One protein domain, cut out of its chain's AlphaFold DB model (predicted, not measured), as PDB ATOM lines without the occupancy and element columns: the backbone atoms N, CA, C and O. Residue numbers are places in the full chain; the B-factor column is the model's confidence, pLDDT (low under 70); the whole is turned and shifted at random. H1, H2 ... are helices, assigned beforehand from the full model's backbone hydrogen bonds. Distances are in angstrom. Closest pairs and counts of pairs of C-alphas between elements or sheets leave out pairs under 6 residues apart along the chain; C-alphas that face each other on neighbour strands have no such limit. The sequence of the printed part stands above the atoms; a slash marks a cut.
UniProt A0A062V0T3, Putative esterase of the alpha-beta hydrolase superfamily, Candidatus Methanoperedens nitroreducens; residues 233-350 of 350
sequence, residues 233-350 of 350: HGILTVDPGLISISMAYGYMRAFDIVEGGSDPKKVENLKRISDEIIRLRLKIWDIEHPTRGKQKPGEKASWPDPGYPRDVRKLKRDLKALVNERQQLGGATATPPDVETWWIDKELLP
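AT A GLANCE: This is residues 233 to 350 of the 350 residues of the protein "Putative esterase of the alpha-beta hydrolase superfamily" of Candidatus Methanoperedens nitroreducens (UniProt A0A062V0T3). Three long helices, H1, H2 and H3, stand side by side and run up and down in turn, with H2 between the other two and H1 and H3 apart from each other. The three are not in one plane, and the chain folds back after H3 so that the stretch from 331 on and the very short H4 lie over the open side of this small bundle, while residues 289 to 309 make a wide loop at one end of H2 and H3. The printed part has 118 residues, with four named helices in the order H1, H2, H3, H4 and no named strand; its class is all helix. It is compact, with a radius of gyration of the C-alphas of 15.0 A, and its C-alphas span 49 by 33 by 20 A.

IN THESE COORDINATES: Start at His 233 and read on to C-alpha 240 at (221.489, 160.415, 149.579), where H1 begins; it covers residues 240 to 258 and is 26.6 A long from first to last C-alpha. Next comes H2, residues 264 to 288, the longest helix at 35.8 A, which ends at C-alpha 288 at (217.970, 164.512, 161.398). H3 takes residues 310 to 330 and is 30.6 A long. Look last for H4, residues 341 to 344, 4.9 A long, ending at C-alpha 344 at (230.548, 166.187, 162.693).

HOW THE PARTS SIT: H1 and H2 touch and form a helical hairpin. Their lines stand at a shallow tilt of 5 degrees, opposite ways, and their closest C-alphas, those of Asp 256 and Val 267, are 5.6 A apart. H2 and H3 form a second helical hairpin, at a shallow tilt of 22 degrees, opposite ways. They touch, and here you find the closest C-alphas at Ile 277 and Leu 319, 6.1 A apart. With residues 316 to 320 alone H3 touches H4; the closest C-alphas are those of Lys 316 and Trp 343, 4.9 A apart. H2 and H4 are close but not clearly touching, the closest C-alphas being those of Arg 281 and Trp 342 at 7.7 A. H1 is apart from H3 and from H4. In H1, H2 and H3 every O i to N i+4 pair is within hydrogen-bond range; H4 is too short for such a pair, and its one O i to N i+3 pair is within range.

THE WHOLE: The two C-alphas farthest apart are those of Ser 262 and Lys 294, at 49.1 A. The printed part has no cut and ends at Pro 350, the chain's last residue. The link from H1 to H2 is tight, that from H3 to H4 is short, and that from H2 to H3, residues 289 to 309, is long. The mean pLDDT of the printed part is 82.4; look for values under 70 at residues 260 to 262, 290 to 308 and 347 to 350 of this model.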
ATOM      1  N   HIS A 233     217.546 150.581 153.523       84.06
ATOM      2  CA  HIS A 233     216.473 151.281 152.827       84.06
ATOM      3  C   HIS A 233     215.630 150.300 152.004       84.06
ATOM      4  O   HIS A 233     216.030 149.158 151.781       84.06
ATOM      5  N   GLY A 234     214.457 150.747 151.548       74.06
ATOM      6  CA  GLY A 234     213.609 149.960 150.656       74.06
ATOM      7  C   GLY A 234     214.183 149.865 149.240       74.06
ATOM      8  O   GLY A 234     215.018 150.676 148.834       74.06
ATOM      9  N   ILE A 235     213.685 148.903 148.461       75.44
ATOM     10  CA  ILE A 235     214.163 148.611 147.096       75.44
ATOM     11  C   ILE A 235     213.992 149.773 146.100       75.44
ATOM     12  O   ILE A 235     214.705 149.838 145.106       75.44
ATOM     13  N   LEU A 236     213.052 150.692 146.355       79.62
ATOM     14  CA  LEU A 236     212.779 151.857 145.504       79.62
ATOM     15  C   LEU A 236     213.266 153.172 146.125       79.62
ATOM     16  O   LEU A 236     213.116 154.228 145.518       79.62
ATOM     17  N   THR A 237     213.813 153.139 147.335       80.38
ATOM     18  CA  THR A 237     214.189 154.351 148.061       80.38
ATOM     19  C   THR A 237     215.466 154.953 147.482       80.38
ATOM     20  O   THR A 237     216.520 154.323 147.507       80.38
ATOM     21  N   VAL A 238     215.383 156.201 147.025       83.06
ATOM     22  CA  VAL A 238     216.535 157.014 146.629       83.06
ATOM     23  C   VAL A 238     216.651 158.182 147.600       83.06
ATOM     24  O   VAL A 238     215.991 159.208 147.447       83.06
ATOM     25  N   ASP A 239     217.505 158.014 148.606       86.69
ATOM     26  CA  ASP A 239     217.869 159.063 149.558       86.69
ATOM     27  C   ASP A 239     219.398 159.133 149.688       86.69
ATOM     28  O   ASP A 239     220.028 158.106 149.946       86.69
ATOM     29  N   PRO A 240     220.029 160.308 149.536       87.25
ATOM     30  CA  PRO A 240     221.489 160.415 149.579       87.25
ATOM     31  C   PRO A 240     222.113 160.011 150.917       87.25
ATOM     32  O   PRO A 240     223.214 159.458 150.930       87.25
ATOM     33  N   GLY A 241     221.424 160.269 152.033       87.19
ATOM     34  CA  GLY A 241     221.863 159.848 153.361       87.19
ATOM     35  C   GLY A 241     221.825 158.329 153.484       87.19
ATOM     36  O   GLY A 241     222.827 157.714 153.845       87.19
ATOM     37  N   LEU A 242     220.723 157.697 153.073       90.19
ATOM     38  CA  LEU A 242     220.606 156.235 153.073       90.19
ATOM     39  C   LEU A 242     221.569 155.559 152.084       90.19
ATOM     40  O   LEU A 242     222.113 154.504 152.406       90.19
ATOM     41  N   ILE A 243     221.850 156.170 150.926       90.88
ATOM     42  CA  ILE A 243     222.889 155.709 149.988       90.88
ATOM     43  C   ILE A 243     224.263 155.749 150.669       90.88
ATOM     44  O   ILE A 243     224.982 154.753 150.640       90.88
ATOM     45  N   SER A 244     224.612 156.858 151.329       92.06
ATOM     46  CA  SER A 244     225.872 156.996 152.079       92.06
ATOM     47  C   SER A 244     225.998 155.954 153.198       92.06
ATOM     48  O   SER A 244     227.042 155.309 153.350       92.06
ATOM     49  N   ILE A 245     224.922 155.726 153.956       94.00
ATOM     50  CA  ILE A 245     224.872 154.702 155.006       94.00
ATOM     51  C   ILE A 245     225.056 153.301 154.405       94.00
ATOM     52  O   ILE A 245     225.858 152.519 154.918       94.00
ATOM     53  N   SER A 246     224.376 152.997 153.297       95.00
ATOM     54  CA  SER A 246     224.462 151.706 152.602       95.00
ATOM     55  C   SER A 246     225.867 151.443 152.045       95.00
ATOM     56  O   SER A 246     226.438 150.374 152.269       95.00
ATOM     57  N   MET A 247     226.494 152.448 151.423       94.88
ATOM     58  CA  MET A 247     227.876 152.365 150.933       94.88
ATOM     59  C   MET A 247     228.875 152.109 152.066       94.88
ATOM     60  O   MET A 247     229.741 151.239 151.944       94.88
ATOM     61  N   ALA A 248     228.743 152.826 153.186       96.31
ATOM     62  CA  ALA A 248     229.587 152.610 154.357       96.31
ATOM     63  C   ALA A 248     229.399 151.211 154.952       96.31
ATOM     64  O   ALA A 248     230.371 150.584 155.377       96.31
ATOM     65  N   TYR A 249     228.164 150.702 154.958       97.62
ATOM     66  CA  TYR A 249     227.892 149.348 155.414       97.62
ATOM     67  C   TYR A 249     228.574 148.319 154.518       97.62
ATOM     68  O   TYR A 249     229.309 147.473 155.022       97.62
ATOM     69  N   GLY A 250     228.404 148.435 153.197       97.06
ATOM     70  CA  GLY A 250     229.051 147.566 152.215       97.06
ATOM     71  C   GLY A 250     230.574 147.567 152.347       97.06
ATOM     72  O   GLY A 250     231.180 146.499 152.373       97.06
ATOM     73  N   TYR A 251     231.185 148.743 152.531       97.19
ATOM     74  CA  TYR A 251     232.623 148.868 152.789       97.19
ATOM     75  C   TYR A 251     233.046 148.083 154.034       97.19
ATOM     76  O   TYR A 251     233.964 147.266 153.981       97.19
ATOM     77  N   MET A 252     232.360 148.301 155.161       97.56
ATOM     78  CA  MET A 252     232.691 147.616 156.408       97.56
ATOM     79  C   MET A 252     232.472 146.101 156.304       97.56
ATOM     80  O   MET A 252     233.329 145.342 156.739       97.56
ATOM     81  N   ARG A 253     231.388 145.650 155.661       96.56
ATOM     82  CA  ARG A 253     231.118 144.221 155.436       96.56
ATOM     83  C   ARG A 253     232.149 143.571 154.527       96.56
ATOM     84  O   ARG A 253     232.529 142.430 154.775       96.56
ATOM     85  N   ALA A 254     232.617 144.279 153.501       96.25
ATOM     86  CA  ALA A 254     233.715 143.806 152.672       96.25
ATOM     87  C   ALA A 254     234.988 143.654 153.514       96.25
ATOM     88  O   ALA A 254     235.596 142.587 153.500       96.25
ATOM     89  N   PHE A 255     235.337 144.660 154.324       95.75
ATOM     90  CA  PHE A 255     236.475 144.581 155.240       95.75
ATOM     91  C   PHE A 255     236.368 143.382 156.197       95.75
ATOM     92  O   PHE A 255     237.330 142.634 156.346       95.75
ATOM     93  N   ASP A 256     235.197 143.144 156.796       94.75
ATOM     94  CA  ASP A 256     234.977 142.034 157.735       94.75
ATOM     95  C   ASP A 256     235.301 140.668 157.118       94.75
ATOM     96  O   ASP A 256     235.774 139.769 157.810       94.75
ATOM     97  N   ILE A 257     235.021 140.506 155.823       92.62
ATOM     98  CA  ILE A 257     235.187 139.249 155.086       92.62
ATOM     99  C   ILE A 257     236.581 139.130 154.461       92.62
ATOM    100  O   ILE A 257     237.135 138.032 154.404       92.62
ATOM    101  N   VAL A 258     237.144 140.232 153.962       90.56
ATOM    102  CA  VAL A 258     238.433 140.230 153.255       90.56
ATOM    103  C   VAL A 258     239.606 140.345 154.230       90.56
ATOM    104  O   VAL A 258     240.538 139.550 154.148       90.56
ATOM    105  N   GLU A 259     239.532 141.293 155.165       83.56
ATOM    106  CA  GLU A 259     240.627 141.711 156.058       83.56
ATOM    107  C   GLU A 259     240.394 141.325 157.527       83.56
ATOM    108  O   GLU A 259     241.313 141.370 158.348       83.56
ATOM    109  N   GLY A 260     239.172 140.908 157.886       64.44
ATOM    110  CA  GLY A 260     238.834 140.423 159.230       64.44
ATOM    111  C   GLY A 260     239.723 139.269 159.716       64.44
ATOM    112  O   GLY A 260     239.828 139.042 160.922       64.44
ATOM    113  N   GLY A 261     240.453 138.627 158.797       64.56
ATOM    114  CA  GLY A 261     241.476 137.623 159.060       64.56
ATOM    115  C   GLY A 261     240.904 136.214 159.204       64.56
ATOM    116  O   GLY A 261     239.713 135.978 159.028       64.56
ATOM    117  N   SER A 262     241.769 135.259 159.547       67.75
ATOM    118  CA  SER A 262     241.390 133.860 159.806       67.75
ATOM    119  C   SER A 262     240.769 133.639 161.191       67.75
ATOM    120  O   SER A 262     240.440 132.502 161.512       67.75
ATOM    121  N   ASP A 263     240.663 134.681 162.026       86.56
ATOM    122  CA  ASP A 263     240.111 134.603 163.383       86.56
ATOM    123  C   ASP A 263     238.583 134.795 163.356       86.56
ATOM    124  O   ASP A 263     238.107 135.924 163.186       86.56
ATOM    125  N   PRO A 264     237.790 133.728 163.582       88.69
ATOM    126  CA  PRO A 264     236.335 133.810 163.515       88.69
ATOM    127  C   PRO A 264     235.740 134.780 164.541       88.69
ATOM    128  O   PRO A 264     234.746 135.441 164.246       88.69
ATOM    129  N   LYS A 265     236.357 134.915 165.724       90.69
ATOM    130  CA  LYS A 265     235.858 135.810 166.780       90.69
ATOM    131  C   LYS A 265     236.060 137.268 166.402       90.69
ATOM    132  O   LYS A 265     235.191 138.102 166.654       90.69
ATOM    133  N   LYS A 266     237.199 137.586 165.784       90.81
ATOM    134  CA  LYS A 266     237.459 138.931 165.264       90.81
ATOM    135  C   LYS A 266     236.445 139.292 164.181       90.81
ATOM    136  O   LYS A 266     235.860 140.370 164.252       90.81
ATOM    137  N   VAL A 267     236.201 138.387 163.230       92.06
ATOM    138  CA  VAL A 267     235.198 138.581 162.171       92.06
ATOM    139  C   VAL A 267     233.808 138.804 162.772       92.06
ATOM    140  O   VAL A 267     233.129 139.753 162.393       92.06
ATOM    141  N   GLU A 268     233.385 137.984 163.734       93.19
ATOM    142  CA  GLU A 268     232.083 138.132 164.399       93.19
ATOM    143  C   GLU A 268     231.942 139.481 165.124       93.19
ATOM    144  O   GLU A 268     230.936 140.173 164.955       93.19
ATOM    145  N   ASN A 269     232.974 139.908 165.857       94.75
ATOM    146  CA  ASN A 269     232.981 141.205 166.534       94.75
ATOM    147  C   ASN A 269     232.917 142.376 165.552       94.75
ATOM    148  O   ASN A 269     232.131 143.301 165.756       94.75
ATOM    149  N   LEU A 270     233.707 142.334 164.477       95.88
ATOM    150  CA  LEU A 270     233.684 143.360 163.437       95.88
ATOM    151  C   LEU A 270     232.288 143.471 162.809       95.88
ATOM    152  O   LEU A 270     231.742 144.576 162.743       95.88
ATOM    153  N   LYS A 271     231.675 142.333 162.461       95.69
ATOM    154  CA  LYS A 271     230.311 142.263 161.920       95.69
ATOM    155  C   LYS A 271     229.281 142.862 162.880       95.69
ATOM    156  O   LYS A 271     228.483 143.698 162.462       95.69
ATOM    157  N   ARG A 272     229.327 142.488 164.165       96.88
ATOM    158  CA  ARG A 272     228.442 143.043 165.205       96.88
ATOM    159  C   ARG A 272     228.564 144.565 165.280       96.88
ATOM    160  O   ARG A 272     227.550 145.261 165.267       96.88
ATOM    161  N   ILE A 273     229.794 145.080 165.333       97.88
ATOM    162  CA  ILE A 273     230.043 146.521 165.440       97.88
ATOM    163  C   ILE A 273     229.567 147.248 164.179       97.88
ATOM    164  O   ILE A 273     228.973 148.316 164.295       97.88
ATOM    165  N   SER A 274     229.753 146.678 162.983       97.50
ATOM    166  CA  SER A 274     229.176 147.236 161.753       97.50
ATOM    167  C   SER A 274     227.666 147.373 161.847       97.50
ATOM    168  O   SER A 274     227.136 148.440 161.557       97.50
ATOM    169  N   ASP A 275     226.970 146.331 162.296       97.94
ATOM    170  CA  ASP A 275     225.515 146.368 162.419       97.94
ATOM    171  C   ASP A 275     225.062 147.428 163.439       97.94
ATOM    172  O   ASP A 275     224.076 148.129 163.217       97.94
ATOM    173  N   GLU A 276     225.777 147.584 164.554       98.31
ATOM    174  CA  GLU A 276     225.494 148.616 165.562       98.31
ATOM    175  C   GLU A 276     225.765 150.035 165.058       98.31
ATOM    176  O   GLU A 276     224.930 150.921 165.265       98.31
ATOM    177  N   ILE A 277     226.873 150.242 164.338       98.25
ATOM    178  CA  ILE A 277     227.180 151.503 163.652       98.25
ATOM    179  C   ILE A 277     226.023 151.867 162.725       98.25
ATOM    180  O   ILE A 277     225.503 152.977 162.803       98.25
ATOM    181  N   ILE A 278     225.572 150.935 161.883       97.62
ATOM    182  CA  ILE A 278     224.512 151.212 160.911       97.62
ATOM    183  C   ILE A 278     223.167 151.460 161.589       97.62
ATOM    184  O   ILE A 278     222.473 152.399 161.208       97.62
ATOM    185  N   ARG A 279     222.808 150.712 162.641       96.94
ATOM    186  CA  ARG A 279     221.593 151.002 163.428       96.94
ATOM    187  C   ARG A 279     221.632 152.405 164.038       96.94
ATOM    188  O   ARG A 279     220.616 153.097 164.015       96.94
ATOM    189  N   LEU A 280     222.779 152.836 164.570       96.00
ATOM    190  CA  LEU A 280     222.930 154.194 165.095       96.00
ATOM    191  C   LEU A 280     222.857 155.244 163.990       96.00
ATOM    192  O   LEU A 280     222.155 156.232 164.180       96.00
ATOM    193  N   ARG A 281     223.517 155.032 162.847       95.19
ATOM    194  CA  ARG A 281     223.448 155.959 161.707       95.19
ATOM    195  C   ARG A 281     222.031 156.092 161.167       95.19
ATOM    196  O   ARG A 281     221.581 157.209 160.973       95.19
ATOM    197  N   LEU A 282     221.289 154.991 161.030       92.00
ATOM    198  CA  LEU A 282     219.872 155.019 160.649       92.00
ATOM    199  C   LEU A 282     219.017 155.777 161.668       92.00
ATOM    200  O   LEU A 282     218.162 156.558 161.279       92.00
ATOM    201  N   LYS A 283     219.262 155.595 162.972       90.81
ATOM    202  CA  LYS A 283     218.549 156.334 164.025       90.81
ATOM    203  C   LYS A 283     218.890 157.825 164.027       90.81
ATOM    204  O   LYS A 283     218.028 158.652 164.294       90.81
ATOM    205  N   ILE A 284     220.152 158.175 163.785       90.69
ATOM    206  CA  ILE A 284     220.589 159.568 163.656       90.69
ATOM    207  C   ILE A 284     219.949 160.180 162.411       90.69
ATOM    208  O   ILE A 284     219.353 161.246 162.522       90.69
ATOM    209  N   TRP A 285     220.013 159.481 161.275       87.50
ATOM    210  CA  TRP A 285     219.362 159.874 160.032       87.50
ATOM    211  C   TRP A 285     217.870 160.086 160.249       87.50
ATOM    212  O   TRP A 285     217.399 161.160 159.939       87.50
ATOM    213  N   ASP A 286     217.146 159.167 160.883       84.44
ATOM    214  CA  ASP A 286     215.704 159.303 161.141       84.44
ATOM    215  C   ASP A 286     215.350 160.573 161.940       84.44
ATOM    216  O   ASP A 286     214.377 161.262 161.642       84.44
ATOM    217  N   ILE A 287     216.183 160.945 162.919       81.94
ATOM    218  CA  ILE A 287     215.971 162.160 163.720       81.94
ATOM    219  C   ILE A 287     216.394 163.432 162.963       81.94
ATOM    220  O   ILE A 287     215.813 164.498 163.171       81.94
ATOM    221  N   GLU A 288     217.444 163.362 162.142       80.44
ATOM    222  CA  GLU A 288     217.970 164.512 161.398       80.44
ATOM    223  C   GLU A 288     217.209 164.775 160.092       80.44
ATOM    224  O   GLU A 288     217.037 165.936 159.712       80.44
ATOM    225  N   HIS A 289     216.742 163.719 159.429       75.06
ATOM    226  CA  HIS A 289     215.873 163.725 158.257       75.06
ATOM    227  C   HIS A 289     214.520 164.319 158.650       75.06
ATOM    228  O   HIS A 289     214.071 164.176 159.782       75.06
ATOM    229  N   PRO A 290     213.936 165.169 157.793       61.03
ATOM    230  CA  PRO A 290     213.396 166.449 158.209       61.03
ATOM    231  C   PRO A 290     212.326 166.354 159.302       61.03
ATOM    232  O   PRO A 290     211.122 166.362 159.045       61.03
ATOM    233  N   THR A 291     212.771 166.553 160.543       45.81
ATOM    234  CA  THR A 291     212.111 167.491 161.444       45.81
ATOM    235  C   THR A 291     211.973 168.828 160.704       45.81
ATOM    236  O   THR A 291     212.933 169.581 160.592       45.81
ATOM    237  N   ARG A 292     210.784 169.077 160.135       45.41
ATOM    238  CA  ARG A 292     210.253 170.369 159.650       45.41
ATOM    239  C   ARG A 292     211.280 171.342 159.044       45.41
ATOM    240  O   ARG A 292     211.838 172.163 159.755       45.41
ATOM    241  N   GLY A 293     211.374 171.323 157.712       44.66
ATOM    242  CA  GLY A 293     211.620 172.471 156.826       44.66
ATOM    243  C   GLY A 293     212.628 173.547 157.258       44.66
ATOM    244  O   GLY A 293     212.365 174.304 158.187       44.66
ATOM    245  N   LYS A 294     213.652 173.734 156.410       44.91
ATOM    246  CA  LYS A 294     214.627 174.849 156.324       44.91
ATOM    247  C   LYS A 294     216.054 174.442 156.704       44.91
ATOM    248  O   LYS A 294     216.608 174.914 157.687       44.91
ATOM    249  N   GLN A 295     216.700 173.680 155.834       45.47
ATOM    250  CA  GLN A 295     218.114 173.935 155.570       45.47
ATOM    251  C   GLN A 295     218.323 173.879 154.059       45.47
ATOM    252  O   GLN A 295     217.774 173.004 153.388       45.47
ATOM    253  N   LYS A 296     218.997 174.889 153.503       41.53
ATOM    254  CA  LYS A 296     219.264 174.941 152.063       41.53
ATOM    255  C   LYS A 296     220.417 173.976 151.745       41.53
ATOM    256  O   LYS A 296     221.329 173.861 152.561       41.53
ATOM    257  N   PRO A 297     220.413 173.314 150.574       41.53
ATOM    258  CA  PRO A 297     221.551 172.507 150.139       41.53
ATOM    259  C   PRO A 297     222.849 173.333 150.176       41.53
ATOM    260  O   PRO A 297     222.886 174.423 149.604       41.53
ATOM    261  N   GLY A 298     223.890 172.829 150.852       47.25
ATOM    262  CA  GLY A 298     225.224 173.449 150.922       47.25
ATOM    263  C   GLY A 298     225.562 174.214 152.210       47.25
ATOM    264  O   GLY A 298     226.670 174.734 152.335       47.25
ATOM    265  N   GLU A 299     224.652 174.293 153.182       47.00
ATOM    266  CA  GLU A 299     224.920 174.947 154.467       47.00
ATOM    267  C   GLU A 299     225.524 173.941 155.467       47.00
ATOM    268  O   GLU A 299     224.810 173.110 156.030       47.00
ATOM    269  N   LYS A 300     226.848 173.995 155.689       49.50
ATOM    270  CA  LYS A 300     227.512 173.187 156.728       49.50
ATOM    271  C   LYS A 300     226.947 173.560 158.097       49.50
ATOM    272  O   LYS A 300     226.969 174.730 158.479       49.50
ATOM    273  N   ALA A 301     226.463 172.577 158.850       51.59
ATOM    274  CA  ALA A 301     225.999 172.806 160.211       51.59
ATOM    275  C   ALA A 301     227.195 173.212 161.094       51.59
ATOM    276  O   ALA A 301     228.116 172.425 161.300       51.59
ATOM    277  N   SER A 302     227.208 174.440 161.621       48.38
ATOM    278  CA  SER A 302     228.231 174.852 162.584       48.38
ATOM    279  C   SER A 302     227.929 174.218 163.939       48.38
ATOM    280  O   SER A 302     226.943 174.574 164.589       48.38
ATOM    281  N   TRP A 303     228.776 173.294 164.385       46.34
ATOM    282  CA  TRP A 303     228.726 172.799 165.757       46.34
ATOM    283  C   TRP A 303     229.393 173.791 166.715       46.34
ATOM    284  O   TRP A 303     230.511 174.224 166.434       46.34
ATOM    285  N   PRO A 304     228.787 174.103 167.876       52.00
ATOM    286  CA  PRO A 304     227.514 173.597 168.402       52.00
ATOM    287  C   PRO A 304     226.291 174.451 168.001       52.00
ATOM    288  O   PRO A 304     226.237 175.637 168.315       52.00
ATOM    289  N   ASP A 305     225.261 173.823 167.416       56.62
ATOM    290  CA  ASP A 305     223.941 174.442 167.203       56.62
ATOM    291  C   ASP A 305     223.070 174.304 168.479       56.62
ATOM    292  O   ASP A 305     222.808 173.181 168.942       56.62
ATOM    293  N   PRO A 306     222.613 175.414 169.095       53.06
ATOM    294  CA  PRO A 306     221.722 175.396 170.255       53.06
ATOM    295  C   PRO A 306     220.389 174.664 170.021       53.06
ATOM    296  O   PRO A 306     219.835 174.131 170.982       53.06
ATOM    297  N   GLY A 307     219.895 174.596 168.778       58.22
ATOM    298  CA  GLY A 307     218.643 173.924 168.402       58.22
ATOM    299  C   GLY A 307     218.760 172.409 168.209       58.22
ATOM    300  O   GLY A 307     217.753 171.727 168.031       58.22
ATOM    301  N   TYR A 308     219.975 171.861 168.264       64.31
ATOM    302  CA  TYR A 308     220.226 170.455 167.977       64.31
ATOM    303  C   TYR A 308     219.842 169.543 169.160       64.31
ATOM    304  O   TYR A 308     220.401 169.738 170.257       64.31
ATOM    305  N   PRO A 309     218.952 168.543 168.980       70.31
ATOM    306  CA  PRO A 309     218.427 167.739 170.083       70.31
ATOM    307  C   PRO A 309     219.540 167.063 170.890       70.31
ATOM    308  O   PRO A 309     220.476 166.482 170.332       70.31
ATOM    309  N   ARG A 310     219.450 167.120 172.227       70.81
ATOM    310  CA  ARG A 310     220.443 166.499 173.127       70.81
ATOM    311  C   ARG A 310     220.608 165.002 172.856       70.81
ATOM    312  O   ARG A 310     221.727 164.498 172.954       70.81
ATOM    313  N   ASP A 311     219.528 164.337 172.457       79.06
ATOM    314  CA  ASP A 311     219.515 162.911 172.141       79.06
ATOM    315  C   ASP A 311     220.417 162.587 170.950       79.06
ATOM    316  O   ASP A 311     221.228 161.666 171.037       79.06
ATOM    317  N   VAL A 312     220.411 163.404 169.893       84.38
ATOM    318  CA  VAL A 312     221.279 163.170 168.729       84.38
ATOM    319  C   VAL A 312     222.756 163.393 169.071       84.38
ATOM    320  O   VAL A 312     223.612 162.626 168.639       84.38
ATOM    321  N   ARG A 313     223.086 164.360 169.942       84.62
ATOM    322  CA  ARG A 313     224.477 164.540 170.428       84.62
ATOM    323  C   ARG A 313     224.978 163.330 171.206       84.62
ATOM    324  O   ARG A 313     226.177 163.053 171.223       84.62
ATOM    325  N   LYS A 314     224.088 162.651 171.935       90.69
ATOM    326  CA  LYS A 314     224.430 161.397 172.605       90.69
ATOM    327  C   LYS A 314     224.671 160.304 171.563       90.69
ATOM    328  O   LYS A 314     225.740 159.711 171.589       90.69
ATOM    329  N   LEU A 315     223.754 160.126 170.612       92.50
ATOM    330  CA  LEU A 315     223.883 159.118 169.553       92.50
ATOM    331  C   LEU A 315     225.169 159.281 168.732       92.50
ATOM    332  O   LEU A 315     225.852 158.297 168.489       92.50
ATOM    333  N   LYS A 316     225.556 160.511 168.374       92.94
ATOM    334  CA  LYS A 316     226.809 160.781 167.644       92.94
ATOM    335  C   LYS A 316     228.070 160.482 168.456       92.94
ATOM    336  O   LYS A 316     229.068 160.031 167.898       92.94
ATOM    337  N   ARG A 317     228.037 160.684 169.779       94.38
ATOM    338  CA  ARG A 317     229.134 160.258 170.668       94.38
ATOM    339  C   ARG A 317     229.215 158.736 170.770       94.38
ATOM    340  O   ARG A 317     230.317 158.204 170.708       94.38
ATOM    341  N   ASP A 318     228.071 158.064 170.881       96.12
ATOM    342  CA  ASP A 318     227.993 156.599 170.910       96.12
ATOM    343  C   ASP A 318     228.491 156.009 169.570       96.12
ATOM    344  O   ASP A 318     229.292 155.077 169.560       96.12
ATOM    345  N   LEU A 319     228.122 156.624 168.440       97.25
ATOM    346  CA  LEU A 319     228.606 156.263 167.105       97.25
ATOM    347  C   LEU A 319     230.131 156.390 166.992       97.25
ATOM    348  O   LEU A 319     230.797 155.462 166.535       97.25
ATOM    349  N   LYS A 320     230.698 157.514 167.452       97.44
ATOM    350  CA  LYS A 320     232.152 157.714 167.484       97.44
ATOM    351  C   LYS A 320     232.856 156.651 168.334       97.44
ATOM    352  O   LYS A 320     233.931 156.188 167.964       97.44
ATOM    353  N   ALA A 321     232.265 156.256 169.463       98.12
ATOM    354  CA  ALA A 321     232.824 155.210 170.315       98.12
ATOM    355  C   ALA A 321     232.890 153.853 169.590       98.12
ATOM    356  O   ALA A 321     233.941 153.221 169.616       98.12
ATOM    357  N   LEU A 322     231.828 153.459 168.876       98.25
ATOM    358  CA  LEU A 322     231.816 152.225 168.075       98.25
ATOM    359  C   LEU A 322     232.826 152.255 166.924       98.25
ATOM    360  O   LEU A 322     233.490 151.258 166.650       98.25
ATOM    361  N   VAL A 323     232.968 153.398 166.247       98.00
ATOM    362  CA  VAL A 323     233.975 153.566 165.189       98.00
ATOM    363  C   VAL A 323     235.386 153.398 165.750       98.00
ATOM    364  O   VAL A 323     236.184 152.664 165.170       98.00
ATOM    365  N   ASN A 324     235.678 153.996 166.907       97.88
ATOM    366  CA  ASN A 324     236.966 153.822 167.577       97.88
ATOM    367  C   ASN A 324     237.204 152.359 167.987       97.88
ATOM    368  O   ASN A 324     238.298 151.845 167.774       97.88
ATOM    369  N   GLU A 325     236.197 151.679 168.544       97.44
ATOM    370  CA  GLU A 325     236.267 150.250 168.891       97.44
ATOM    371  C   GLU A 325     236.592 149.400 167.654       97.44
ATOM    372  O   GLU A 325     237.502 148.568 167.669       97.44
ATOM    373  N   ARG A 326     235.908 149.663 166.535       96.50
ATOM    374  CA  ARG A 326     236.155 148.977 165.264       96.50
ATOM    375  C   ARG A 326     237.573 149.208 164.744       96.50
ATOM    376  O   ARG A 326     238.234 148.256 164.335       96.50
ATOM    377  N   GLN A 327     238.050 150.450 164.772       96.25
ATOM    378  CA  GLN A 327     239.406 150.796 164.342       96.25
ATOM    379  C   GLN A 327     240.482 150.205 165.264       96.25
ATOM    380  O   GLN A 327     241.555 149.843 164.791       96.25
ATOM    381  N   GLN A 328     240.207 150.038 166.560       95.50
ATOM    382  CA  GLN A 328     241.108 149.324 167.472       95.50
ATOM    383  C   GLN A 328     241.224 147.835 167.113       95.50
ATOM    384  O   GLN A 328     242.306 147.264 167.223       95.50
ATOM    385  N   LEU A 329     240.135 147.212 166.650       93.06
ATOM    386  CA  LEU A 329     240.124 145.803 166.239       93.06
ATOM    387  C   LEU A 329     240.737 145.565 164.851       93.06
ATOM    388  O   LEU A 329     241.446 144.576 164.645       93.06
ATOM    389  N   GLY A 330     240.422 146.418 163.877       91.44
ATOM    390  CA  GLY A 330     240.772 146.218 162.465       91.44
ATOM    391  C   GLY A 330     241.825 147.178 161.904       91.44
ATOM    392  O   GLY A 330     242.231 147.018 160.760       91.44
ATOM    393  N   GLY A 331     242.291 148.157 162.678       92.75
ATOM    394  CA  GLY A 331     243.132 149.247 162.183       92.75
ATOM    395  C   GLY A 331     242.330 150.350 161.480       92.75
ATOM    396  O   GLY A 331     241.104 150.303 161.382       92.75
ATOM    397  N   ALA A 332     243.033 151.365 160.972       91.56
ATOM    398  CA  ALA A 332     242.411 152.560 160.388       91.56
ATOM    399  C   ALA A 332     241.552 152.270 159.141       91.56
ATOM    400  O   ALA A 332     240.568 152.962 158.898       91.56
ATOM    401  N   THR A 333     241.889 151.229 158.372       93.88
ATOM    402  CA  THR A 333     241.164 150.818 157.157       93.88
ATOM    403  C   THR A 333     239.917 149.979 157.443       93.88
ATOM    404  O   THR A 333     239.195 149.626 156.516       93.88
ATOM    405  N   ALA A 334     239.615 149.687 158.715       94.56
ATOM    406  CA  ALA A 334     238.402 148.966 159.100       94.56
ATOM    407  C   ALA A 334     237.117 149.771 158.851       94.56
ATOM    408  O   ALA A 334     236.017 149.212 158.854       94.56
ATOM    409  N   THR A 335     237.240 151.080 158.645       96.31
ATOM    410  CA  THR A 335     236.145 152.015 158.373       96.31
ATOM    411  C   THR A 335     236.426 152.824 157.107       96.31
ATOM    412  O   THR A 335     237.595 153.011 156.772       96.31
ATOM    413  N   PRO A 336     235.390 153.352 156.429       94.88
ATOM    414  CA  PRO A 336     235.572 154.273 155.306       94.88
ATOM    415  C   PRO A 336     236.433 155.500 155.673       94.88
ATOM    416  O   PRO A 336     236.429 155.920 156.834       94.88
ATOM    417  N   PRO A 337     237.157 156.099 154.711       88.62
ATOM    418  CA  PRO A 337     238.099 157.195 154.970       88.62
ATOM    419  C   PRO A 337     237.449 158.493 155.483       88.62
ATOM    420  O   PRO A 337     238.136 159.332 156.054       88.62
ATOM    421  N   ASP A 338     236.143 158.671 155.301       86.88
ATOM    422  CA  ASP A 338     235.364 159.862 155.654       86.88
ATOM    423  C   ASP A 338     234.500 159.674 156.914       86.88
ATOM    424  O   ASP A 338     233.589 160.461 157.173       86.88
ATOM    425  N   VAL A 339     234.801 158.658 157.728       92.81
ATOM    426  CA  VAL A 339     234.023 158.272 158.920       92.81
ATOM    427  C   VAL A 339     233.820 159.407 159.932       92.81
ATOM    428  O   VAL A 339     232.816 159.446 160.639       92.81
ATOM    429  N   GLU A 340     234.750 160.362 159.979       89.38
ATOM    430  CA  GLU A 340     234.696 161.506 160.892       89.38
ATOM    431  C   GLU A 340     233.483 162.406 160.648       89.38
ATOM    432  O   GLU A 340     232.942 162.997 161.588       89.38
ATOM    433  N   THR A 341     233.019 162.466 159.399       89.12
ATOM    434  CA  THR A 341     231.837 163.239 159.007       89.12
ATOM    435  C   THR A 341     230.573 162.745 159.710       89.12
ATOM    436  O   THR A 341     229.701 163.550 160.011       89.12
ATOM    437  N   TRP A 342     230.484 161.466 160.099       91.31
ATOM    438  CA  TRP A 342     229.247 160.879 160.637       91.31
ATOM    439  C   TRP A 342     228.829 161.456 162.002       91.31
ATOM    440  O   TRP A 342     227.661 161.397 162.389       91.31
ATOM    441  N   TRP A 343     229.771 162.027 162.761       88.88
ATOM    442  CA  TRP A 343     229.480 162.718 164.025       88.88
ATOM    443  C   TRP A 343     229.746 164.227 163.989       88.88
ATOM    444  O   TRP A 343     229.433 164.907 164.970       88.88
ATOM    445  N   ILE A 344     230.316 164.750 162.901       84.12
ATOM    446  CA  ILE A 344     230.548 166.187 162.693       84.12
ATOM    447  C   ILE A 344     229.400 166.779 161.878       84.12
ATOM    448  O   ILE A 344     228.765 167.743 162.299       84.12
ATOM    449  N   ASP A 345     229.085 166.173 160.746       80.12
ATOM    450  CA  ASP A 345     228.059 166.635 159.826       80.12
ATOM    451  C   ASP A 345     226.723 165.964 160.144       80.12
ATOM    452  O   ASP A 345     226.655 165.015 160.928       80.12
ATOM    453  N   LYS A 346     225.624 166.489 159.598       70.06
ATOM    454  CA  LYS A 346     224.346 165.765 159.621       70.06
ATOM    455  C   LYS A 346     224.456 164.559 158.689       70.06
ATOM    456  O   LYS A 346     225.113 164.649 157.660       70.06
ATOM    457  N   GLU A 347     223.700 163.503 158.954       69.31
ATOM    458  CA  GLU A 347     223.435 162.406 158.009       69.31
ATOM    459  C   GLU A 347     222.575 162.880 156.806       69.31
ATOM    460  O   GLU A 347     221.922 162.090 156.127       69.31
ATOM    461  N   LEU A 348     222.554 164.192 156.536       59.12
ATOM    462  CA  LEU A 348     221.851 164.849 155.448       59.12
ATOM    463  C   LEU A 348     222.848 165.411 154.444       59.12
ATOM    464  O   LEU A 348     223.369 166.503 154.653       59.12
ATOM    465  N   LEU A 349     222.959 164.695 153.323       55.28
ATOM    466  CA  LEU A 349     223.604 165.088 152.065       55.28
ATOM    467  C   LEU A 349     225.135 165.310 152.135       55.28
ATOM    468  O   LEU A 349     225.639 165.878 153.100       55.28
ATOM    469  N   PRO A 350     225.887 164.913 151.089       44.16
ATOM    470  CA  PRO A 350     227.179 165.527 150.788       44.16
ATOM    471  C   PRO A 350     227.052 166.994 150.343       44.16
ATOM    472  O   PRO A 350     225.978 167.383 149.816       44.16
TER     473      PRO A 350